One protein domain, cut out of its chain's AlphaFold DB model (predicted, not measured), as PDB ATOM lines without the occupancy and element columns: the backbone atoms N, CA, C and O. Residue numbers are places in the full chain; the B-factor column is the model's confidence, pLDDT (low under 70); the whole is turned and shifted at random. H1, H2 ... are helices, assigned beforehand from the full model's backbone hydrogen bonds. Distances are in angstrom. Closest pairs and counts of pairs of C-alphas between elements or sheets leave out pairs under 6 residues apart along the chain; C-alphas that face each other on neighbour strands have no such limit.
ATOM      1  N   ARG A  33      -4.693  37.432  22.582       89.44
ATOM      2  CA  ARG A  33      -4.133  36.130  23.013       89.44
ATOM      3  C   ARG A  33      -3.047  36.214  24.095       89.44
ATOM      4  O   ARG A  33      -2.758  35.213  24.740       89.44
ATOM      5  N   GLU A  34      -2.421  37.375  24.267       89.12
ATOM      6  CA  GLU A  34      -1.459  37.630  25.349       89.12
ATOM      7  C   GLU A  34      -2.189  37.995  26.651       89.12
ATOM      8  O   GLU A  34      -1.708  37.690  27.743       89.12
ATOM      9  N   LEU A  35      -3.372  38.605  26.529       93.62
ATOM     10  CA  LEU A  35      -4.230  38.995  27.647       93.62
ATOM     11  C   LEU A  35      -5.101  37.827  28.127       93.62
ATOM     12  O   LEU A  35      -5.120  37.525  29.321       93.62
ATOM     13  N   PHE A  36      -5.754  37.145  27.187       95.50
ATOM     14  CA  PHE A  36      -6.646  36.015  27.406       95.50
ATOM     15  C   PHE A  36      -6.108  34.787  26.664       95.50
ATOM     16  O   PHE A  36      -6.139  34.706  25.430       95.50
ATOM     17  N   LYS A  37      -5.523  33.860  27.424       94.88
ATOM     18  CA  LYS A  37      -4.830  32.695  26.869       94.88
ATOM     19  C   LYS A  37      -5.815  31.589  26.491       94.88
ATOM     20  O   LYS A  37      -6.937  31.537  26.981       94.88
ATOM     21  N   ILE A  38      -5.375  30.677  25.625       94.19
ATOM     22  CA  ILE A  38      -6.211  29.578  25.107       94.19
ATOM     23  C   ILE A  38      -6.668  28.637  26.230       94.19
ATOM     24  O   ILE A  38      -7.823  28.235  26.262       94.19
ATOM     25  N   ASP A  39      -5.776  28.298  27.158       95.81
ATOM     26  CA  ASP A  39      -6.084  27.451  28.314       95.81
ATOM     27  C   ASP A  39      -7.103  28.105  29.255       95.81
ATOM     28  O   ASP A  39      -7.993  27.430  29.768       95.81
ATOM     29  N   GLU A  40      -7.015  29.422  29.434       95.94
ATOM     30  CA  GLU A  40      -7.983  30.203  30.206       95.94
ATOM     31  C   GLU A  40      -9.342  30.276  29.501       95.94
ATOM     32  O   GLU A  40     -10.371  30.143  30.155       95.94
ATOM     33  N   GLU A  41      -9.372  30.443  28.176       94.56
ATOM     34  CA  GLU A  41     -10.616  30.402  27.394       94.56
ATOM     35  C   GLU A  41     -11.304  29.045  27.536       94.56
ATOM     36  O   GLU A  41     -12.469  28.986  27.926       94.56
ATOM     37  N   SER A  42     -10.569  27.952  27.321       96.44
ATOM     38  CA  SER A  42     -11.103  26.599  27.496       96.44
ATOM     39  C   SER A  42     -11.554  26.341  28.935       96.44
ATOM     40  O   SER A  42     -12.557  25.666  29.165       96.44
ATOM     41  N   ARG A  43     -10.844  26.889  29.933       97.50
ATOM     42  CA  ARG A  43     -11.258  26.773  31.334       97.50
ATOM     43  C   ARG A  43     -12.547  27.540  31.606       97.50
ATOM     44  O   ARG A  43     -13.409  27.025  32.313       97.50
ATOM     45  N   LEU A  44     -12.693  28.739  31.050       96.88
ATOM     46  CA  LEU A  44     -13.909  29.530  31.174       96.88
ATOM     47  C   LEU A  44     -15.105  28.838  30.503       96.88
ATOM     48  O   LEU A  44     -16.184  28.809  31.090       96.88
ATOM     49  N   GLU A  45     -14.919  28.275  29.307       96.75
ATOM     50  CA  GLU A  45     -15.942  27.485  28.610       96.75
ATOM     51  C   GLU A  45     -16.416  26.319  29.480       96.75
ATOM     52  O   GLU A  45     -17.611  26.203  29.747       96.75
ATOM     53  N   TYR A  46     -15.479  25.544  30.032       97.50
ATOM     54  CA  TYR A  46     -15.792  24.466  30.969       97.50
ATOM     55  C   TYR A  46     -16.587  24.959  32.191       97.50
ATOM     56  O   TYR A  46     -17.605  24.373  32.550       97.50
ATOM     57  N   ILE A  47     -16.160  26.057  32.825       97.12
ATOM     58  CA  ILE A  47     -16.875  26.620  33.982       97.12
ATOM     59  C   ILE A  47     -18.299  27.040  33.591       97.12
ATOM     60  O   ILE A  47     -19.240  26.794  34.345       97.12
ATOM     61  N   ASN A  48     -18.478  27.657  32.421       96.06
ATOM     62  CA  ASN A  48     -19.794  28.062  31.934       96.06
ATOM     63  C   ASN A  48     -20.715  26.856  31.706       96.06
ATOM     64  O   ASN A  48     -21.888  26.917  32.075       96.06
ATOM     65  N   GLU A  49     -20.193  25.763  31.147       95.81
ATOM     66  CA  GLU A  49     -20.939  24.515  30.957       95.81
ATOM     67  C   GLU A  49     -21.361  23.893  32.293       95.81
ATOM     68  O   GLU A  49     -22.531  23.549  32.468       95.81
ATOM     69  N   GLU A  50     -20.451  23.798  33.265       94.81
ATOM     70  CA  GLU A  50     -20.755  23.265  34.600       94.81
ATOM     71  C   GLU A  50     -21.805  24.118  35.328       94.81
ATOM     72  O   GLU A  50     -22.779  23.595  35.875       94.81
ATOM     73  N   VAL A  51     -21.664  25.448  35.292       93.25
ATOM     74  CA  VAL A  51     -22.643  26.370  35.886       93.25
ATOM     75  C   VAL A  51     -24.009  26.218  35.216       93.25
ATOM     76  O   VAL A  51     -25.017  26.153  35.921       93.25
ATOM     77  N   ALA A  52     -24.060  26.107  33.885       91.94
ATOM     78  CA  ALA A  52     -25.305  25.901  33.149       91.94
ATOM     79  C   ALA A  52     -25.988  24.583  33.545       91.94
ATOM     80  O   ALA A  52     -27.172  24.584  33.883       91.94
ATOM     81  N   GLN A  53     -25.236  23.479  33.609       91.00
ATOM     82  CA  GLN A  53     -25.765  22.181  34.037       91.00
ATOM     83  C   GLN A  53     -26.298  22.216  35.473       91.00
ATOM     84  O   GLN A  53     -27.339  21.624  35.773       91.00
ATOM     85  N   ILE A  54     -25.607  22.902  36.387       87.81
ATOM     86  CA  ILE A  54     -26.095  23.038  37.761       87.81
ATOM     87  C   ILE A  54     -27.352  23.911  37.798       87.81
ATOM     88  O   ILE A  54     -28.309  23.576  38.501       87.81
ATOM     89  N   PHE A  55     -27.395  24.997  37.027       87.31
ATOM     90  CA  PHE A  55     -28.584  25.834  36.924       87.31
ATOM     91  C   PHE A  55     -29.787  25.046  36.406       87.31
ATOM     92  O   PHE A  55     -30.837  25.114  37.036       87.31
ATOM     93  N   GLU A  56     -29.648  24.210  35.379       85.44
ATOM     94  CA  GLU A  56     -30.743  23.342  34.918       85.44
ATOM     95  C   GLU A  56     -31.287  22.431  36.031       85.44
ATOM     96  O   GLU A  56     -32.502  22.280  36.186       85.44
ATOM     97  N   ARG A  57     -30.404  21.873  36.872       80.50
ATOM     98  CA  ARG A  57     -30.805  21.018  38.003       80.50
ATOM     99  C   ARG A  57     -31.524  21.811  39.099       80.50
ATOM    100  O   ARG A  57     -32.540  21.351  39.622       80.50
ATOM    101  N   VAL A  58     -31.018  22.994  39.449       72.69
ATOM    102  CA  VAL A  58     -31.470  23.786  40.611       72.69
ATOM    103  C   VAL A  58     -32.677  24.680  40.295       72.69
ATOM    104  O   VAL A  58     -33.542  24.868  41.152       72.69
ATOM    105  N   PHE A  59     -32.782  25.217  39.075       66.56
ATOM    106  CA  PHE A  59     -33.875  26.116  38.681       66.56
ATOM    107  C   PHE A  59     -35.223  25.419  38.494       66.56
ATOM    108  O   PHE A  59     -36.252  26.088  38.527       66.56
ATOM    109  N   SER A  60     -35.253  24.085  38.427       60.56
ATOM    110  CA  SER A  60     -36.499  23.308  38.486       60.56
ATOM    111  C   SER A  60     -37.324  23.560  39.765       60.56
ATOM    112  O   SER A  60     -38.513  23.248  39.799       60.56
ATOM    113  N   GLN A  61     -36.723  24.157  40.808       58.28
ATOM    114  CA  GLN A  61     -37.333  24.359  42.128       58.28
ATOM    115  C   GLN A  61     -37.685  25.824  42.477       58.28
ATOM    116  O   GLN A  61     -38.121  26.068  43.598       58.28
ATOM    117  N   ASN A  62     -37.521  26.803  41.567       57.84
ATOM    118  CA  ASN A  62     -37.842  28.233  41.796       57.84
ATOM    119  C   ASN A  62     -37.321  28.813  43.136       57.84
ATOM    120  O   ASN A  62     -38.054  29.469  43.876       57.84
ATOM    121  N   SER A  63     -36.048  28.578  43.477       72.62
ATOM    122  CA  SER A  63     -35.469  29.103  44.726       72.62
ATOM    123  C   SER A  63     -34.865  30.507  44.557       72.62
ATOM    124  O   SER A  63     -34.188  30.789  43.567       72.62
ATOM    125  N   GLU A  64     -35.047  31.383  45.553       79.06
ATOM    126  CA  GLU A  64     -34.426  32.724  45.597       79.06
ATOM    127  C   GLU A  64     -32.892  32.665  45.462       79.06
ATOM    128  O   GLU A  64     -32.274  33.508  44.813       79.06
ATOM    129  N   THR A  65     -32.272  31.622  46.021       80.00
ATOM    130  CA  THR A  65     -30.826  31.367  45.937       80.00
ATOM    131  C   THR A  65     -30.364  31.077  44.509       80.00
ATOM    132  O   THR A  65     -29.285  31.511  44.112       80.00
ATOM    133  N   ALA A  66     -31.173  30.373  43.712       81.44
ATOM    134  CA  ALA A  66     -30.853  30.125  42.309       81.44
ATOM    135  C   ALA A  66     -30.836  31.441  41.522       81.44
ATOM    136  O   ALA A  66     -29.863  31.734  40.828       81.44
ATOM    137  N   MET A  67     -31.869  32.275  41.708       85.62
ATOM    138  CA  MET A  67     -31.965  33.600  41.083       85.62
ATOM    139  C   MET A  67     -30.737  34.459  41.403       85.62
ATOM    140  O   MET A  67     -30.185  35.113  40.522       85.62
ATOM    141  N   LEU A  68     -30.272  34.417  42.650       89.12
ATOM    142  CA  LEU A  68     -29.077  35.124  43.095       89.12
ATOM    143  C   LEU A  68     -27.812  34.691  42.340       89.12
ATOM    144  O   LEU A  68     -27.077  35.543  41.845       89.12
ATOM    145  N   PHE A  69     -27.571  33.386  42.201       90.75
ATOM    146  CA  PHE A  69     -26.423  32.889  41.436       90.75
ATOM    147  C   PHE A  69     -26.520  33.227  39.950       90.75
ATOM    148  O   PHE A  69     -25.512  33.585  39.345       90.75
ATOM    149  N   HIS A  70     -27.720  33.180  39.372       90.25
ATOM    150  CA  HIS A  70     -27.929  33.604  37.991       90.25
ATOM    151  C   HIS A  70     -27.611  35.087  37.796       90.25
ATOM    152  O   HIS A  70     -26.934  35.436  36.834       90.25
ATOM    153  N   VAL A  71     -28.039  35.957  38.718       92.69
ATOM    154  CA  VAL A  71     -27.677  37.382  38.686       92.69
ATOM    155  C   VAL A  71     -26.161  37.552  38.745       92.69
ATOM    156  O   VAL A  71     -25.600  38.244  37.902       92.69
ATOM    157  N   LEU A  72     -25.476  36.899  39.686       95.12
ATOM    158  CA  LEU A  72     -24.014  36.982  39.789       95.12
ATOM    159  C   LEU A  72     -23.317  36.526  38.498       95.12
ATOM    160  O   LEU A  72     -22.440  37.227  37.995       95.12
ATOM    161  N   ASN A  73     -23.744  35.397  37.930       95.88
ATOM    162  CA  ASN A  73     -23.196  34.884  36.678       95.88
ATOM    163  C   ASN A  73     -23.427  35.847  35.505       95.88
ATOM    164  O   ASN A  73     -22.483  36.183  34.796       95.88
ATOM    165  N   HIS A  74     -24.654  36.353  35.352       95.06
ATOM    166  CA  HIS A  74     -25.015  37.287  34.285       95.06
ATOM    167  C   HIS A  74     -24.184  38.575  34.328       95.06
ATOM    168  O   HIS A  74     -23.767  39.102  33.297       95.06
ATOM    169  N   ARG A  75     -23.898  39.080  35.529       97.06
ATOM    170  CA  ARG A  75     -23.074  40.281  35.699       97.06
ATOM    171  C   ARG A  75     -21.598  40.026  35.391       97.06
ATOM    172  O   ARG A  75     -20.941  40.900  34.833       97.06
ATOM    173  N   MET A  76     -21.085  38.828  35.674       97.75
ATOM    174  CA  MET A  76     -19.749  38.420  35.220       97.75
ATOM    175  C   MET A  76     -19.669  38.257  33.697       97.75
ATOM    176  O   MET A  76     -18.654  38.615  33.106       97.75
ATOM    177  N   ASP A  77     -20.736  37.789  33.043       97.38
ATOM    178  CA  ASP A  77     -20.797  37.759  31.574       97.38
ATOM    179  C   ASP A  77     -20.722  39.173  30.987       97.38
ATOM    180  O   ASP A  77     -20.080  39.392  29.960       97.38
ATOM    181  N   LEU A  78     -21.331  40.158  31.658       97.69
ATOM    182  CA  LEU A  78     -21.200  41.558  31.271       97.69
ATOM    183  C   LEU A  78     -19.767  42.080  31.442       97.69
ATOM    184  O   LEU A  78     -19.271  42.756  30.542       97.69
ATOM    185  N   LEU A  79     -19.101  41.760  32.560       97.44
ATOM    186  CA  LEU A  79     -17.690  42.108  32.772       97.44
ATOM    187  C   LEU A  79     -16.824  41.589  31.626       97.44
ATOM    188  O   LEU A  79     -16.103  42.360  30.998       97.44
ATOM    189  N   LEU A  80     -16.935  40.295  31.326       97.38
ATOM    190  CA  LEU A  80     -16.159  39.668  30.266       97.38
ATOM    191  C   LEU A  80     -16.459  40.285  28.896       97.38
ATOM    192  O   LEU A  80     -15.535  40.608  28.157       97.38
ATOM    193  N   TRP A  81     -17.735  40.525  28.589       97.81
ATOM    194  CA  TRP A  81     -18.148  41.167  27.343       97.81
ATOM    195  C   TRP A  81     -17.538  42.568  27.176       97.81
ATOM    196  O   TRP A  81     -17.117  42.933  26.077       97.81
ATOM    197  N   MET A  82     -17.461  43.356  28.256       97.69
ATOM    198  CA  MET A  82     -16.784  44.657  28.231       97.69
ATOM    199  C   MET A  82     -15.276  44.493  28.022       97.69
ATOM    200  O   MET A  82     -14.699  45.207  27.204       97.69
ATOM    201  N   LEU A  83     -14.643  43.546  28.721       96.81
ATOM    202  CA  LEU A  83     -13.212  43.274  28.573       96.81
ATOM    203  C   LEU A  83     -12.852  42.834  27.153       96.81
ATOM    204  O   LEU A  83     -11.859  43.321  26.627       96.81
ATOM    205  N   ASP A  84     -13.654  41.984  26.507       95.94
ATOM    206  CA  ASP A  84     -13.416  41.558  25.122       95.94
ATOM    207  C   ASP A  84     -13.354  42.750  24.155       95.94
ATOM    208  O   ASP A  84     -12.454  42.816  23.319       95.94
ATOM    209  N   HIS A  85     -14.246  43.734  24.306       95.94
ATOM    210  CA  HIS A  85     -14.200  44.954  23.493       95.94
ATOM    211  C   HIS A  85     -12.923  45.759  23.754       95.94
ATOM    212  O   HIS A  85     -12.245  46.167  22.812       95.94
ATOM    213  N   LEU A  86     -12.563  45.950  25.026       95.12
ATOM    214  CA  LEU A  86     -11.386  46.732  25.405       95.12
ATOM    215  C   LEU A  86     -10.068  46.059  24.993       95.12
ATOM    216  O   LEU A  86      -9.159  46.745  24.540       95.12
ATOM    217  N   MET A  87      -9.973  44.728  25.075       94.19
ATOM    218  CA  MET A  87      -8.813  43.961  24.598       94.19
ATOM    219  C   MET A  87      -8.601  44.082  23.084       94.19
ATOM    220  O   MET A  87      -7.487  43.889  22.598       94.19
ATOM    221  N   GLU A  88      -9.658  44.389  22.335       91.50
ATOM    222  CA  GLU A  88      -9.607  44.659  20.897       91.50
ATOM    223  C   GLU A  88      -9.550  46.162  20.572       91.50
ATOM    224  O   GLU A  88      -9.670  46.534  19.406       91.50
ATOM    225  N   ALA A  89      -9.385  47.017  21.590       90.25
ATOM    226  CA  ALA A  89      -9.441  48.476  21.495       90.25
ATOM    227  C   ALA A  89     -10.695  49.001  20.766       90.25
ATOM    228  O   ALA A  89     -10.647  49.977  20.015       90.25
ATOM    229  N   LYS A  90     -11.838  48.347  20.993       92.94
ATOM    230  CA  LYS A  90     -13.147  48.737  20.464       92.94
ATOM    231  C   LYS A  90     -13.975  49.406  21.548       92.94
ATOM    232  O   LYS A  90     -14.055  48.914  22.669       92.94
ATOM    233  N   ASP A  91     -14.667  50.480  21.185       94.50
ATOM    234  CA  ASP A  91     -15.641  51.116  22.066       94.50
ATOM    235  C   ASP A  91     -16.894  50.232  22.219       94.50
ATOM    236  O   ASP A  91     -17.662  50.089  21.256       94.50
ATOM    237  N   PRO A  92     -17.167  49.667  23.413       96.75
ATOM    238  CA  PRO A  92     -18.358  48.857  23.618       96.75
ATOM    239  C   PRO A  92     -19.652  49.658  23.426       96.75
ATOM    240  O   PRO A  92     -20.674  49.058  23.114       96.75
ATOM    241  N   ARG A  93     -19.646  50.998  23.528       96.75
ATOM    242  CA  ARG A  93     -20.841  51.841  23.301       96.75
ATOM    243  C   ARG A  93     -21.360  51.776  21.868       96.75
ATOM    244  O   ARG A  93     -22.530  52.085  21.635       96.75
ATOM    245  N   LEU A  94     -20.500  51.395  20.924       96.25
ATOM    246  CA  LEU A  94     -20.846  51.236  19.513       96.25
ATOM    247  C   LEU A  94     -21.477  49.869  19.213       96.25
ATOM    248  O   LEU A  94     -22.055  49.690  18.140       96.25
ATOM    249  N   ALA A  95     -21.409  48.912  20.144       97.06
ATOM    250  CA  ALA A  95     -22.077  47.630  19.993       97.06
ATOM    251  C   ALA A  95     -23.605  47.792  20.055       97.06
ATOM    252  O   ALA A  95     -24.154  48.508  20.897       97.06
ATOM    253  N   HIS A  96     -24.306  47.090  19.162       96.69
ATOM    254  CA  HIS A  96     -25.761  47.189  19.001       96.69
ATOM    255  C   HIS A  96     -26.554  46.862  20.281       96.69
ATOM    256  O   HIS A  96     -27.634  47.410  20.502       96.69
ATOM    257  N   ASP A  97     -26.016  45.996  21.137       96.50
ATOM    258  CA  ASP A  97     -26.633  45.506  22.366       96.50
ATOM    259  C   ASP A  97     -26.129  46.215  23.638       96.50
ATOM    260  O   ASP A  97     -26.644  45.942  24.724       96.50
ATOM    261  N   TYR A  98     -25.214  47.189  23.537       96.88
ATOM    262  CA  TYR A  98     -24.646  47.894  24.697       96.88
ATOM    263  C   TYR A  98     -25.714  48.498  25.613       96.88
ATOM    264  O   TYR A  98     -25.771  48.213  26.810       96.88
ATOM    265  N   LYS A  99     -26.617  49.312  25.047       96.19
ATOM    266  CA  LYS A  99     -27.680  49.981  25.817       96.19
ATOM    267  C   LYS A  99     -28.633  48.984  26.472       96.19
ATOM    268  O   LYS A  99     -29.177  49.277  27.534       96.19
ATOM    269  N   PHE A 100     -28.860  47.843  25.823       96.88
ATOM    270  CA  PHE A 100     -29.685  46.773  26.368       96.88
ATOM    271  C   PHE A 100     -28.984  46.123  27.563       96.88
ATOM    272  O   PHE A 100     -29.544  46.131  28.654       96.88
ATOM    273  N   ARG A 101     -27.731  45.686  27.401       97.06
ATOM    274  CA  ARG A 101     -26.924  45.077  28.472       97.06
ATOM    275  C   ARG A 101     -26.790  45.976  29.699       97.06
ATOM    276  O   ARG A 101     -27.009  45.520  30.815       97.06
ATOM    277  N   MET A 102     -26.507  47.266  29.497       96.50
ATOM    278  CA  MET A 102     -26.424  48.244  30.591       96.50
ATOM    279  C   MET A 102     -27.753  48.397  31.339       96.50
ATOM    280  O   MET A 102     -27.768  48.547  32.559       96.50
ATOM    281  N   ARG A 103     -28.878  48.369  30.614       96.06
ATOM    282  CA  ARG A 103     -30.212  48.472  31.212       96.06
ATOM    283  C   ARG A 103     -30.585  47.213  31.984       96.06
ATOM    284  O   ARG A 103     -31.187  47.343  33.043       96.06
ATOM    285  N   GLU A 104     -30.273  46.032  31.458       94.94
ATOM    286  CA  GLU A 104     -30.522  44.771  32.160       94.94
ATOM    287  C   GLU A 104     -29.707  44.693  33.454       94.94
ATOM    288  O   GLU A 104     -30.288  44.447  34.508       94.94
ATOM    289  N   ASP A 105     -28.414  45.035  33.414       95.06
ATOM    290  CA  ASP A 105     -27.558  45.080  34.608       95.06
ATOM    291  C   ASP A 105     -28.093  46.040  35.680       95.06
ATOM    292  O   ASP A 105     -28.162  45.689  36.856       95.06
ATOM    293  N   ALA A 106     -28.565  47.224  35.272       93.81
ATOM    294  CA  ALA A 106     -29.112  48.226  36.186       93.81
ATOM    295  C   ALA A 106     -30.388  47.780  36.931       93.81
ATOM    296  O   ALA A 106     -30.773  48.419  37.909       93.81
ATOM    297  N   LYS A 107     -31.063  46.706  36.493       92.94
ATOM    298  CA  LYS A 107     -32.220  46.137  37.209       92.94
ATOM    299  C   LYS A 107     -31.808  45.310  38.424       92.94
ATOM    300  O   LYS A 107     -32.652  45.020  39.274       92.94
ATOM    301  N   HIS A 108     -30.556  44.871  38.493       90.81
ATOM    302  CA  HIS A 108     -30.088  44.014  39.569       90.81
ATOM    303  C   HIS A 108     -29.745  44.846  40.799       90.81
ATOM    304  O   HIS A 108     -28.924  45.754  40.744       90.81
ATOM    305  N   MET A 109     -30.366  44.508  41.927       86.38
ATOM    306  CA  MET A 109     -30.071  45.124  43.216       86.38
ATOM    307  C   MET A 109     -29.102  44.259  44.030       86.38
ATOM    308  O   MET A 109     -29.113  43.033  43.864       86.38
ATOM    309  N   PRO A 110     -28.334  44.865  44.955       87.31
ATOM    310  CA  PRO A 110     -27.534  44.119  45.912       87.31
ATOM    311  C   PRO A 110     -28.373  43.075  46.660       87.31
ATOM    312  O   PRO A 110     -29.524  43.354  47.029       87.31
ATOM    313  N   PRO A 111     -27.824  41.875  46.910       86.62
ATOM    314  CA  PRO A 111     -28.563  40.819  47.579       86.62
ATOM    315  C   PRO A 111     -28.920  41.205  49.013       86.62
ATOM    316  O   PRO A 111     -28.082  41.671  49.787       86.62
ATOM    317  N   LYS A 112     -30.175  40.953  49.400       85.06
ATOM    318  CA  LYS A 112     -30.618  41.072  50.793       85.06
ATOM    319  C   LYS A 112     -30.182  39.827  51.556       85.06
ATOM    320  O   LYS A 112     -30.805  38.775  51.448       85.06
ATOM    321  N   VAL A 113     -29.109  39.947  52.326       80.81
ATOM    322  CA  VAL A 113     -28.567  38.864  53.156       80.81
ATOM    323  C   VAL A 113     -28.813  39.128  54.637       80.81
ATOM    324  O   VAL A 113     -28.833  40.272  55.084       80.81
ATOM    325  N   LYS A 114     -29.030  38.057  55.408       79.69
ATOM    326  CA  LYS A 114     -29.172  38.140  56.869       79.69
ATOM    327  C   LYS A 114     -27.824  38.533  57.483       79.69
ATOM    328  O   LYS A 114     -26.830  37.882  57.173       79.69
ATOM    329  N   GLU A 115     -27.813  39.509  58.393       68.44
ATOM    330  CA  GLU A 115     -26.596  40.139  58.954       68.44
ATOM    331  C   GLU A 115     -25.579  39.158  59.581       68.44
ATOM    332  O   GLU A 115     -24.390  39.452  59.613       68.44
ATOM    333  N   ASN A 116     -26.009  37.961  59.999       78.31
ATOM    334  CA  ASN A 116     -25.149  36.945  60.630       78.31
ATOM    335  C   ASN A 116     -24.860  35.719  59.744       78.31
ATOM    336  O   ASN A 116     -24.368  34.697  60.225       78.31
ATOM    337  N   SER A 117     -25.210  35.764  58.457       84.25
ATOM    338  CA  SER A 117     -24.975  34.649  57.540       84.25
ATOM    339  C   SER A 117     -23.576  34.747  56.934       84.25
ATOM    340  O   SER A 117     -23.325  35.626  56.117       84.25
ATOM    341  N   THR A 118     -22.672  33.824  57.274       83.56
ATOM    342  CA  THR A 118     -21.320  33.767  56.678       83.56
ATOM    343  C   THR A 118     -21.376  33.611  55.158       83.56
ATOM    344  O   THR A 118     -20.701  34.336  54.432       83.56
ATOM    345  N   ILE A 119     -22.255  32.731  54.666       86.00
ATOM    346  CA  ILE A 119     -22.504  32.563  53.230       86.00
ATOM    347  C   ILE A 119     -23.151  33.808  52.611       86.00
ATOM    348  O   ILE A 119     -22.830  34.183  51.490       86.00
ATOM    349  N   GLY A 120     -24.020  34.496  53.358       87.19
ATOM    350  CA  GLY A 120     -24.590  35.770  52.934       87.19
ATOM    351  C   GLY A 120     -23.528  36.861  52.780       87.19
ATOM    352  O   GLY A 120     -23.529  37.573  51.779       87.19
ATOM    353  N   ASN A 121     -22.584  36.945  53.717       88.94
ATOM    354  CA  ASN A 121     -21.464  37.883  53.649       88.94
ATOM    355  C   ASN A 121     -20.544  37.584  52.460       88.94
ATOM    356  O   ASN A 121     -20.146  38.522  51.776       88.94
ATOM    357  N   LEU A 122     -20.279  36.303  52.165       92.19
ATOM    358  CA  LEU A 122     -19.544  35.900  50.959       92.19
ATOM    359  C   LEU A 122     -20.238  36.409  49.689       92.19
ATOM    360  O   LEU A 122     -19.608  37.054  48.860       92.19
ATOM    361  N   ILE A 123     -21.542  36.154  49.546       91.75
ATOM    362  CA  ILE A 123     -22.314  36.577  48.366       91.75
ATOM    363  C   ILE A 123     -22.336  38.105  48.250       91.75
ATOM    364  O   ILE A 123     -22.184  38.639  47.153       91.75
ATOM    365  N   LYS A 124     -22.501  38.816  49.369       91.94
ATOM    366  CA  LYS A 124     -22.464  40.279  49.385       91.94
ATOM    367  C   LYS A 124     -21.102  40.808  48.932       91.94
ATOM    368  O   LYS A 124     -21.071  41.614  48.010       91.94
ATOM    369  N   GLY A 125     -20.005  40.310  49.503       92.56
ATOM    370  CA  GLY A 125     -18.652  40.708  49.101       92.56
ATOM    371  C   GLY A 125     -18.354  40.373  47.637       92.56
ATOM    372  O   GLY A 125     -17.732  41.160  46.928       92.56
ATOM    373  N   PHE A 126     -18.864  39.242  47.150       94.50
ATOM    374  CA  PHE A 126     -18.747  38.840  45.750       94.50
ATOM    375  C   PHE A 126     -19.513  39.786  44.809       94.50
ATOM    376  O   PHE A 126     -18.972  40.236  43.800       94.50
ATOM    377  N   TYR A 127     -20.748  40.154  45.164       95.38
ATOM    378  CA  TYR A 127     -21.543  41.133  44.419       95.38
ATOM    379  C   TYR A 127     -20.879  42.516  44.405       95.38
ATOM    380  O   TYR A 127     -20.766  43.125  43.344       95.38
ATOM    381  N   GLU A 128     -20.412  42.994  45.562       94.62
ATOM    382  CA  GLU A 128     -19.708  44.276  45.698       94.62
ATOM    383  C   GLU A 128     -18.438  44.313  44.848       94.62
ATOM    384  O   GLU A 128     -18.126  45.337  44.239       94.62
ATOM    385  N   ARG A 129     -17.726  43.184  44.745       95.19
ATOM    386  CA  ARG A 129     -16.545  43.102  43.892       95.19
ATOM    387  C   ARG A 129     -16.888  43.228  42.407       95.19
ATOM    388  O   ARG A 129     -16.242  43.991  41.693       95.19
ATOM    389  N   ILE A 130     -17.922  42.523  41.951       96.75
ATOM    390  CA  ILE A 130     -18.423  42.642  40.572       96.75
ATOM    391  C   ILE A 130     -18.880  44.081  40.283       96.75
ATOM    392  O   ILE A 130     -18.571  44.621  39.220       96.75
ATOM    393  N   ASP A 131     -19.568  44.721  41.234       96.00
ATOM    394  CA  ASP A 131     -19.983  46.128  41.151       96.00
ATOM    395  C   ASP A 131     -18.802  47.073  40.935       96.00
ATOM    396  O   ASP A 131     -18.859  47.934  40.056       96.00
ATOM    397  N   GLN A 132     -17.732  46.905  41.717       95.25
ATOM    398  CA  GLN A 132     -16.530  47.732  41.617       95.25
ATOM    399  C   GLN A 132     -15.906  47.640  40.223       95.25
ATOM    400  O   GLN A 132     -15.611  48.672  39.618       95.25
ATOM    401  N   TYR A 133     -15.775  46.432  39.669       96.12
ATOM    402  CA  TYR A 133     -15.232  46.255  38.321       96.12
ATOM    403  C   TYR A 133     -16.146  46.797  37.232       96.12
ATOM    404  O   TYR A 133     -15.670  47.456  36.309       96.12
ATOM    405  N   LEU A 134     -17.458  46.573  37.331       96.44
ATOM    406  CA  LEU A 134     -18.399  47.128  36.360       96.44
ATOM    407  C   LEU A 134     -18.374  48.654  36.394       96.44
ATOM    408  O   LEU A 134     -18.420  49.282  35.338       96.44
ATOM    409  N   LEU A 135     -18.293  49.257  37.581       95.94
ATOM    410  CA  LEU A 135     -18.175  50.701  37.728       95.94
ATOM    411  C   LEU A 135     -16.885  51.214  37.085       95.94
ATOM    412  O   LEU A 135     -16.950  52.139  36.282       95.94
ATOM    413  N   GLU A 136     -15.737  50.603  37.377       95.88
ATOM    414  CA  GLU A 136     -14.457  51.018  36.797       95.88
ATOM    415  C   GLU A 136     -14.442  50.882  35.271       95.88
ATOM    416  O   GLU A 136     -14.036  51.817  34.577       95.88
ATOM    417  N   LEU A 137     -14.928  49.764  34.723       96.62
ATOM    418  CA  LEU A 137     -15.013  49.563  33.276       96.62
ATOM    419  C   LEU A 137     -15.965  50.573  32.624       96.62
ATOM    420  O   LEU A 137     -15.638  51.132  31.578       96.62
ATOM    421  N   LYS A 138     -17.118  50.864  33.242       96.00
ATOM    422  CA  LYS A 138     -18.054  51.894  32.759       96.00
ATOM    423  C   LYS A 138     -17.409  53.278  32.774       96.00
ATOM    424  O   LYS A 138     -17.539  54.005  31.794       96.00
ATOM    425  N   THR A 139     -16.702  53.635  33.844       95.50
ATOM    426  CA  THR A 139     -15.959  54.898  33.937       95.50
ATOM    427  C   THR A 139     -14.881  54.973  32.862       95.50
ATOM    428  O   THR A 139     -14.849  55.942  32.114       95.50
ATOM    429  N   THR A 140     -14.082  53.917  32.694       95.12
ATOM    430  CA  THR A 140     -13.030  53.826  31.667       95.12
ATOM    431  C   THR A 140     -13.590  54.031  30.258       95.12
ATOM    432  O   THR A 140     -13.025  54.769  29.456       95.12
ATOM    433  N   VAL A 141     -14.730  53.405  29.953       95.75
ATOM    434  CA  VAL A 141     -15.421  53.553  28.665       95.75
ATOM    435  C   VAL A 141     -15.999  54.957  28.498       95.75
ATOM    436  O   VAL A 141     -15.904  55.540  27.423       95.75
ATOM    437  N   ASN A 142     -16.611  55.524  29.537       93.75
ATOM    438  CA  ASN A 142     -17.229  56.847  29.454       93.75
ATOM    439  C   ASN A 142     -16.193  57.969  29.337       93.75
ATOM    440  O   ASN A 142     -16.426  58.923  28.599       93.75
ATOM    441  N   GLU A 143     -15.060  57.830  30.021       91.06
ATOM    442  CA  GLU A 143     -13.947  58.782  30.022       91.06
ATOM    443  C   GLU A 143     -12.934  58.530  28.894       91.06
ATOM    444  O   GLU A 143     -11.934  59.238  28.795       91.06
ATOM    445  N   SER A 144     -13.175  57.537  28.031       91.00
ATOM    446  CA  SER A 144     -12.302  57.246  26.894       91.00
ATOM    447  C   SER A 144     -12.205  58.449  25.949       91.00
ATOM    448  O   SER A 144     -13.234  59.061  25.641       91.00
ATOM    449  N   VAL A 145     -11.030  58.701  25.374       86.62
ATOM    450  CA  VAL A 145     -10.878  59.708  24.308       86.62
ATOM    451  C   VAL A 145     -11.286  59.089  22.973       86.62
ATOM    452  O   VAL A 145     -10.731  58.065  22.569       86.62
ATOM    453  N   ASP A 146     -12.306  59.671  22.336       84.81
ATOM    454  CA  ASP A 146     -12.896  59.257  21.051       84.81
ATOM    455  C   ASP A 146     -13.300  57.771  20.944       84.81
ATOM    456  O   ASP A 146     -13.463  57.240  19.845       84.81
ATOM    457  N   GLY A 147     -13.462  57.078  22.078       85.56
ATOM    458  CA  GLY A 147     -13.710  55.630  22.105       85.56
ATOM    459  C   GLY A 147     -12.507  54.784  21.672       85.56
ATOM    460  O   GLY A 147     -12.684  53.632  21.286       85.56
ATOM    461  N   LYS A 148     -11.295  55.352  21.698       86.25
ATOM    462  CA  LYS A 148     -10.062  54.714  21.202       86.25
ATOM    463  C   LYS A 148      -8.972  54.615  22.257       86.25
ATOM    464  O   LYS A 148      -8.194  53.666  22.240       86.25
ATOM    465  N   ILE A 149      -8.908  55.590  23.163       88.88
ATOM    466  CA  ILE A 149      -7.919  55.621  24.241       88.88
ATOM    467  C   ILE A 149      -8.633  55.341  25.558       88.88
ATOM    468  O   ILE A 149      -9.485  56.123  25.981       88.88
ATOM    469  N   PHE A 150      -8.272  54.234  26.203       92.12
ATOM    470  CA  PHE A 150      -8.850  53.785  27.467       92.12
ATOM    471  C   PHE A 150      -7.810  53.919  28.580       92.12
ATOM    472  O   PHE A 150      -6.704  53.399  28.454       92.12
ATOM    473  N   LEU A 151      -8.159  54.625  29.657       91.12
ATOM    474  CA  LEU A 151      -7.267  54.876  30.792       91.12
ATOM    475  C   LEU A 151      -7.775  54.141  32.030       91.12
ATOM    476  O   LEU A 151      -8.910  54.358  32.454       91.12
ATOM    477  N   PHE A 152      -6.922  53.322  32.639       92.00
ATOM    478  CA  PHE A 152      -7.264  52.539  33.826       92.00
ATOM    479  C   PHE A 152      -6.627  53.168  35.065       92.00
ATOM    480  O   PHE A 152      -5.442  52.978  35.326       92.00
ATOM    481  N   LYS A 153      -7.414  53.947  35.812       84.88
ATOM    482  CA  LYS A 153      -6.909  54.824  36.884       84.88
ATOM    483  C   LYS A 153      -6.761  54.154  38.252       84.88
ATOM    484  O   LYS A 153      -6.011  54.658  39.080       84.88
ATOM    485  N   ASN A 154      -7.494  53.074  38.522       85.62
ATOM    486  CA  ASN A 154      -7.460  52.439  39.842       85.62
ATOM    487  C   ASN A 154      -6.282  51.468  39.967       85.62
ATOM    488  O   ASN A 154      -5.737  51.003  38.963       85.62
ATOM    489  N   ASP A 155      -5.976  51.065  41.196       86.94
ATOM    490  CA  ASP A 155      -4.967  50.046  41.486       86.94
ATOM    491  C   ASP A 155      -5.293  48.685  40.852       86.94
ATOM    492  O   ASP A 155      -6.431  48.380  40.471       86.94
ATOM    493  N   LEU A 156      -4.266  47.843  40.727       86.56
ATOM    494  CA  LEU A 156      -4.435  46.474  40.250       86.56
ATOM    495  C   LEU A 156      -5.336  45.685  41.214       86.56
ATOM    496  O   LEU A 156      -5.154  45.770  42.432       86.56
ATOM    497  N   PRO A 157      -6.293  44.903  40.694       81.12
ATOM    498  CA  PRO A 157      -7.178  44.125  41.539       81.12
ATOM    499  C   PRO A 157      -6.419  43.013  42.269       81.12
ATOM    500  O   PRO A 157      -5.524  42.372  41.718       81.12
ATOM    501  N   LEU A 158      -6.813  42.756  43.514       86.75
ATOM    502  CA  LEU A 158      -6.425  41.545  44.237       86.75
ATOM    503  C   LEU A 158      -7.423  40.439  43.918       86.75
ATOM    504  O   LEU A 158      -8.615  40.722  43.865       86.75
ATOM    505  N   LEU A 159      -6.970  39.194  43.776       90.94
ATOM    506  CA  LEU A 159      -7.889  38.087  43.512       90.94
ATOM    507  C   LEU A 159      -8.925  37.928  44.633       90.94
ATOM    508  O   LEU A 159      -8.614  38.130  45.812       90.94
ATOM    509  N   PHE A 160     -10.150  37.561  44.269       93.06
ATOM    510  CA  PHE A 160     -11.197  37.277  45.239       93.06
ATOM    511  C   PHE A 160     -10.874  36.004  46.040       93.06
ATOM    512  O   PHE A 160     -10.688  34.918  45.482       93.06
ATOM    513  N   ASN A 161     -10.837  36.136  47.368       92.38
ATOM    514  CA  ASN A 161     -10.543  35.048  48.294       92.38
ATOM    515  C   ASN A 161     -11.776  34.707  49.139       92.38
ATOM    516  O   ASN A 161     -12.208  35.481  49.994       92.38
ATOM    517  N   ASP A 162     -12.338  33.521  48.931       90.19
ATOM    518  CA  ASP A 162     -13.499  33.038  49.677       90.19
ATOM    519  C   ASP A 162     -13.189  32.779  51.155       90.19
ATOM    520  O   ASP A 162     -14.077  32.923  52.002       90.19
ATOM    521  N   LEU A 163     -11.926  32.483  51.486       92.19
ATOM    522  CA  LEU A 163     -11.477  32.242  52.861       92.19
ATOM    523  C   LEU A 163     -11.596  33.474  53.765       92.19
ATOM    524  O   LEU A 163     -11.640  33.316  54.988       92.19
ATOM    525  N   ASP A 164     -11.707  34.669  53.181       90.12
ATOM    526  CA  ASP A 164     -11.977  35.908  53.915       90.12
ATOM    527  C   ASP A 164     -13.394  35.905  54.528       90.12
ATOM    528  O   ASP A 164     -13.677  36.655  55.463       90.12
ATOM    529  N   TYR A 165     -14.278  35.017  54.052       90.81
ATOM    530  CA  TYR A 165     -15.681  34.927  54.465       90.81
ATOM    531  C   TYR A 165     -16.062  33.545  55.016       90.81
ATOM    532  O   TYR A 165     -16.739  33.445  56.043       90.81
ATOM    533  N   VAL A 166     -15.665  32.463  54.333       91.06
ATOM    534  CA  VAL A 166     -16.086  31.084  54.624       91.06
ATOM    535  C   VAL A 166     -14.900  30.127  54.488       91.06
ATOM    536  O   VAL A 166     -14.341  29.952  53.416       91.06
ATOM    537  N   LYS A 167     -14.543  29.427  55.573       91.88
ATOM    538  CA  LYS A 167     -13.354  28.549  55.607       91.88
ATOM    539  C   LYS A 167     -13.558  27.149  55.021       91.88
ATOM    540  O   LYS A 167     -12.586  26.453  54.756       91.88
ATOM    541  N   ASN A 168     -14.802  26.693  54.890       92.69
ATOM    542  CA  ASN A 168     -15.141  25.313  54.526       92.69
ATOM    543  C   ASN A 168     -15.913  25.196  53.202       92.69
ATOM    544  O   ASN A 168     -16.480  24.137  52.937       92.69
ATOM    545  N   LEU A 169     -15.948  26.250  52.376       93.62
ATOM    546  CA  LEU A 169     -16.718  26.269  51.127       93.62
ATOM    547  C   LEU A 169     -16.320  25.112  50.200       93.62
ATOM    548  O   LEU A 169     -17.180  24.364  49.735       93.62
ATOM    549  N   LYS A 170     -15.011  24.907  50.016       94.12
ATOM    550  CA  LYS A 170     -14.469  23.812  49.207       94.12
ATOM    551  C   LYS A 170     -14.880  22.430  49.726       94.12
ATOM    552  O   LYS A 170     -15.355  21.610  48.952       94.12
ATOM    553  N   ALA A 171     -14.792  22.199  51.037       94.88
ATOM    554  CA  ALA A 171     -15.204  20.928  51.638       94.88
ATOM    555  C   ALA A 171     -16.708  20.653  51.438       94.88
ATOM    556  O   ALA A 171     -17.108  19.521  51.172       94.88
ATOM    557  N   LEU A 172     -17.553  21.690  51.518       92.75
ATOM    558  CA  LEU A 172     -18.988  21.566  51.237       92.75
ATOM    559  C   LEU A 172     -19.248  21.235  49.761       92.75
ATOM    560  O   LEU A 172     -20.071  20.369  49.464       92.75
ATOM    561  N   SER A 173     -18.520  21.878  48.849       93.00
ATOM    562  CA  SER A 173     -18.576  21.595  47.411       93.00
ATOM    563  C   SER A 173     -18.200  20.138  47.101       93.00
ATOM    564  O   SER A 173     -18.950  19.431  46.422       93.00
ATOM    565  N   GLU A 174     -17.104  19.651  47.690       94.06
ATOM    566  CA  GLU A 174     -16.625  18.265  47.567       94.06
ATOM    567  C   GLU A 174     -17.606  17.246  48.170       94.06
ATOM    568  O   GLU A 174     -17.742  16.140  47.653       94.06
ATOM    569  N   SER A 175     -18.350  17.623  49.216       92.88
ATOM    570  CA  SER A 175     -19.415  16.785  49.793       92.88
ATOM    571  C   SER A 175     -20.716  16.745  48.976       92.88
ATOM    572  O   SER A 175     -21.669  16.080  49.378       92.88
ATOM    573  N   GLY A 176     -20.780  17.445  47.837       88.94
ATOM    574  CA  GLY A 176     -21.945  17.450  46.950       88.94
ATOM    575  C   GLY A 176     -23.002  18.511  47.273       88.94
ATOM    576  O   GLY A 176     -24.120  18.429  46.763       88.94
ATOM    577  N   VAL A 177     -22.690  19.518  48.101       89.31
ATOM    578  CA  VAL A 177     -23.617  20.633  48.351       89.31
ATOM    579  C   VAL A 177     -23.662  21.528  47.115       89.31
ATOM    580  O   VAL A 177     -22.749  22.314  46.864       89.31
ATOM    581  N   VAL A 178     -24.753  21.433  46.360       88.69
ATOM    582  CA  VAL A 178     -24.900  22.069  45.042       88.69
ATOM    583  C   VAL A 178     -24.664  23.583  45.079       88.69
ATOM    584  O   VAL A 178     -23.982  24.127  44.219       88.69
ATOM    585  N   GLN A 179     -25.157  24.284  46.102       87.00
ATOM    586  CA  GLN A 179     -24.947  25.731  46.237       87.00
ATOM    587  C   GLN A 179     -23.469  26.086  46.446       87.00
ATOM    588  O   GLN A 179     -23.002  27.103  45.936       87.00
ATOM    589  N   ALA A 180     -22.729  25.248  47.177       91.06
ATOM    590  CA  ALA A 180     -21.295  25.432  47.375       91.06
ATOM    591  C   ALA A 180     -20.515  25.146  46.084       91.06
ATOM    592  O   ALA A 180     -19.562  25.863  45.792       91.06
ATOM    593  N   GLN A 181     -20.951  24.161  45.289       92.75
ATOM    594  CA  GLN A 181     -20.376  23.866  43.973       92.75
ATOM    595  C   GLN A 181     -20.519  25.050  43.017       92.75
ATOM    596  O   GLN A 181     -19.521  25.505  42.464       92.75
ATOM    597  N   VAL A 182     -21.732  25.607  42.891       92.56
ATOM    598  CA  VAL A 182     -21.966  26.809  42.074       92.56
ATOM    599  C   VAL A 182     -21.072  27.950  42.529       92.56
ATOM    600  O   VAL A 182     -20.406  28.562  41.704       92.56
ATOM    601  N   LEU A 183     -21.022  28.235  43.833       93.06
ATOM    602  CA  LEU A 183     -20.190  29.321  44.347       93.06
ATOM    603  C   LEU A 183     -18.708  29.115  44.037       93.06
ATOM    604  O   LEU A 183     -18.068  30.068  43.607       93.06
ATOM    605  N   CYS A 184     -18.178  27.898  44.185       95.31
ATOM    606  CA  CYS A 184     -16.793  27.599  43.811       95.31
ATOM    607  C   CYS A 184     -16.536  27.908  42.328       95.31
ATOM    608  O   CYS A 184     -15.558  28.582  42.014       95.31
ATOM    609  N   PHE A 185     -17.433  27.484  41.430       96.75
ATOM    610  CA  PHE A 185     -17.313  27.775  39.999       96.75
ATOM    611  C   PHE A 185     -17.430  29.269  39.682       96.75
ATOM    612  O   PHE A 185     -16.658  29.786  38.878       96.75
ATOM    613  N   LEU A 186     -18.357  29.988  40.320       96.69
ATOM    614  CA  LEU A 186     -18.506  31.430  40.116       96.69
ATOM    615  C   LEU A 186     -17.287  32.206  40.636       96.69
ATOM    616  O   LEU A 186     -16.832  33.126  39.963       96.69
ATOM    617  N   ILE A 187     -16.731  31.823  41.789       97.00
ATOM    618  CA  ILE A 187     -15.494  32.411  42.324       97.00
ATOM    619  C   ILE A 187     -14.329  32.167  41.368       97.00
ATOM    620  O   ILE A 187     -13.581  33.090  41.058       97.00
ATOM    621  N   GLU A 188     -14.198  30.945  40.854       97.38
ATOM    622  CA  GLU A 188     -13.166  30.627  39.874       97.38
ATOM    623  C   GLU A 188     -13.320  31.453  38.590       97.38
ATOM    624  O   GLU A 188     -12.344  32.025  38.103       97.38
ATOM    625  N   LYS A 189     -14.552  31.581  38.082       98.06
ATOM    626  CA  LYS A 189     -14.873  32.438  36.935       98.06
ATOM    627  C   LYS A 189     -14.471  33.890  37.183       98.06
ATOM    628  O   LYS A 189     -13.834  34.487  36.318       98.06
ATOM    629  N   LEU A 190     -14.799  34.451  38.351       97.75
ATOM    630  CA  LEU A 190     -14.402  35.816  38.699       97.75
ATOM    631  C   LEU A 190     -12.878  35.959  38.724       97.75
ATOM    632  O   LEU A 190     -12.360  36.874  38.099       97.75
ATOM    633  N   ASN A 191     -12.162  35.043  39.375       97.56
ATOM    634  CA  ASN A 191     -10.700  35.098  39.474       97.56
ATOM    635  C   ASN A 191     -10.012  35.000  38.099       97.56
ATOM    636  O   ASN A 191      -8.976  35.630  37.862       97.56
ATOM    637  N   LEU A 192     -10.597  34.248  37.163       97.25
ATOM    638  CA  LEU A 192     -10.138  34.200  35.775       97.25
ATOM    639  C   LEU A 192     -10.358  35.549  35.072       97.25
ATOM    640  O   LEU A 192      -9.431  36.082  34.460       97.25
ATOM    641  N   ILE A 193     -11.546  36.143  35.223       97.25
ATOM    642  CA  ILE A 193     -11.863  37.486  34.705       97.25
ATOM    643  C   ILE A 193     -10.917  38.543  35.305       97.25
ATOM    644  O   ILE A 193     -10.379  39.370  34.572       97.25
ATOM    645  N   GLU A 194     -10.655  38.499  36.613       96.06
ATOM    646  CA  GLU A 194      -9.734  39.403  37.315       96.06
ATOM    647  C   GLU A 194      -8.296  39.275  36.805       96.06
ATOM    648  O   GLU A 194      -7.591  40.276  36.657       96.06
ATOM    649  N   THR A 195      -7.862  38.056  36.482       96.44
ATOM    650  CA  THR A 195      -6.540  37.807  35.897       96.44
ATOM    651  C   THR A 195      -6.411  38.465  34.523       96.44
ATOM    652  O   THR A 195      -5.418  39.150  34.258       96.44
ATOM    653  N   ILE A 196      -7.422  38.310  33.661       96.25
ATOM    654  CA  ILE A 196      -7.473  38.968  32.345       96.25
ATOM    655  C   ILE A 196      -7.474  40.486  32.527       96.25
ATOM    656  O   ILE A 196      -6.693  41.196  31.889       96.25
ATOM    657  N   TYR A 197      -8.306  40.988  33.441       96.19
ATOM    658  CA  TYR A 197      -8.422  42.414  33.699       96.19
ATOM    659  C   TYR A 197      -7.107  43.024  34.198       96.19
ATOM    660  O   TYR A 197      -6.682  44.067  33.709       96.19
ATOM    661  N   THR A 198      -6.403  42.337  35.098       95.69
ATOM    662  CA  THR A 198      -5.075  42.743  35.583       95.69
ATOM    663  C   THR A 198      -4.083  42.882  34.433       95.69
ATOM    664  O   THR A 198      -3.373  43.883  34.350       95.69
ATOM    665  N   ARG A 199      -4.038  41.905  33.517       95.62
ATOM    666  CA  ARG A 199      -3.142  41.959  32.351       95.62
ATOM    667  C   ARG A 199      -3.493  43.107  31.417       95.62
ATOM    668  O   ARG A 199      -2.584  43.768  30.925       95.62
ATOM    669  N   LEU A 200      -4.784  43.369  31.208       95.25
ATOM    670  CA  LEU A 200      -5.238  44.517  30.428       95.25
ATOM    671  C   LEU A 200      -4.770  45.829  31.074       95.25
ATOM    672  O   LEU A 200      -4.150  46.646  30.401       95.25
ATOM    673  N   LYS A 201      -4.972  46.006  32.385       94.31
ATOM    674  CA  LYS A 201      -4.500  47.201  33.107       94.31
ATOM    675  C   LYS A 201      -2.986  47.375  33.004       94.31
ATOM    676  O   LYS A 201      -2.522  48.477  32.737       94.31
ATOM    677  N   LEU A 202      -2.222  46.292  33.158       93.12
ATOM    678  CA  LEU A 202      -0.765  46.315  33.006       93.12
ATOM    679  C   LEU A 202      -0.333  46.706  31.586       93.12
ATOM    680  O   LEU A 202       0.582  47.513  31.436       93.12
ATOM    681  N   ALA A 203      -1.004  46.197  30.549       92.19
ATOM    682  CA  ALA A 203      -0.709  46.570  29.164       92.19
ATOM    683  C   ALA A 203      -0.923  48.074  28.911       92.19
ATOM    684  O   ALA A 203      -0.162  48.690  28.169       92.19
ATOM    685  N   TYR A 204      -1.909  48.680  29.577       91.88
ATOM    686  CA  TYR A 204      -2.238  50.105  29.465       91.88
ATOM    687  C   TYR A 204      -1.582  50.977  30.554       91.88
ATOM    688  O   TYR A 204      -1.812  52.190  30.597       91.88
ATOM    689  N   GLN A 205      -0.746  50.407  31.429       89.81
ATOM    690  CA  GLN A 205      -0.158  51.127  32.565       89.81
ATOM    691  C   GLN A 205       0.698  52.309  32.102       89.81
ATOM    692  O   GLN A 205       0.604  53.397  32.666       89.81
ATOM    693  N   GLY A 206       1.468  52.118  31.025       87.94
ATOM    694  CA  GLY A 206       2.346  53.151  30.473       87.94
ATOM    695  C   GLY A 206       1.614  54.423  30.039       87.94
ATOM    696  O   GLY A 206       2.212  55.490  30.071       87.94
ATOM    697  N   ILE A 207       0.325  54.337  29.690       90.69
ATOM    698  CA  ILE A 207      -0.498  55.493  29.301       90.69
ATOM    699  C   ILE A 207      -1.471  55.949  30.391       90.69
ATOM    700  O   ILE A 207      -2.059  57.019  30.272       90.69
TER     701      ILE A 207
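Overview. This is residues 33 to 207 of the 313 residues of an uncharacterized protein of Thiosulfativibrio zosterae (UniProt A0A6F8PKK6). Four long helices form a bundle: H2 and H6 side by side in the middle, H1 over one side, H4 over the other. Short H5 packs near the start of H6. The printed part has 175 residues, six named helices, H1 to H6, and no named strand: all helix, compact, radius of gyration of the C-alphas 16.7 A, spans 49 by 31 by 30 A.

Along the chain. Find C-alpha 178 at (-24.900, 22.069, 45.042); H6 runs 37.9 A to 203. H2 is residues 64 to 87, 35.0 A; H4 118 to 142, 35.9 A; H1 38 to 59, 31.0 A, from (-6.211, 29.578, 25.107). H3 is 98 to 105, H5 169 to 174.

Arrangement. At C-alphas Leu 80 and Ile 193, closest at 6.6 A, H2, the hub, touches H6, the same way, tilt 18 degrees, shallow. H1 touches H6, C-alphas 47 and 185 closest, 6.1 A. H4 touches H2, C-alphas 134 and 79 closest, 6.2 A. H3 only just touches H2, with 3 pairs of C-alphas within 8 A. Every O i to N i+4 pair is within hydrogen-bond range in H1 to H6.

Size, cuts and confidence. The printed part has no cut. Links H3 to H4 and H4 to H5 are long. Residues 59 to 62 and 115 are under pLDDT 70.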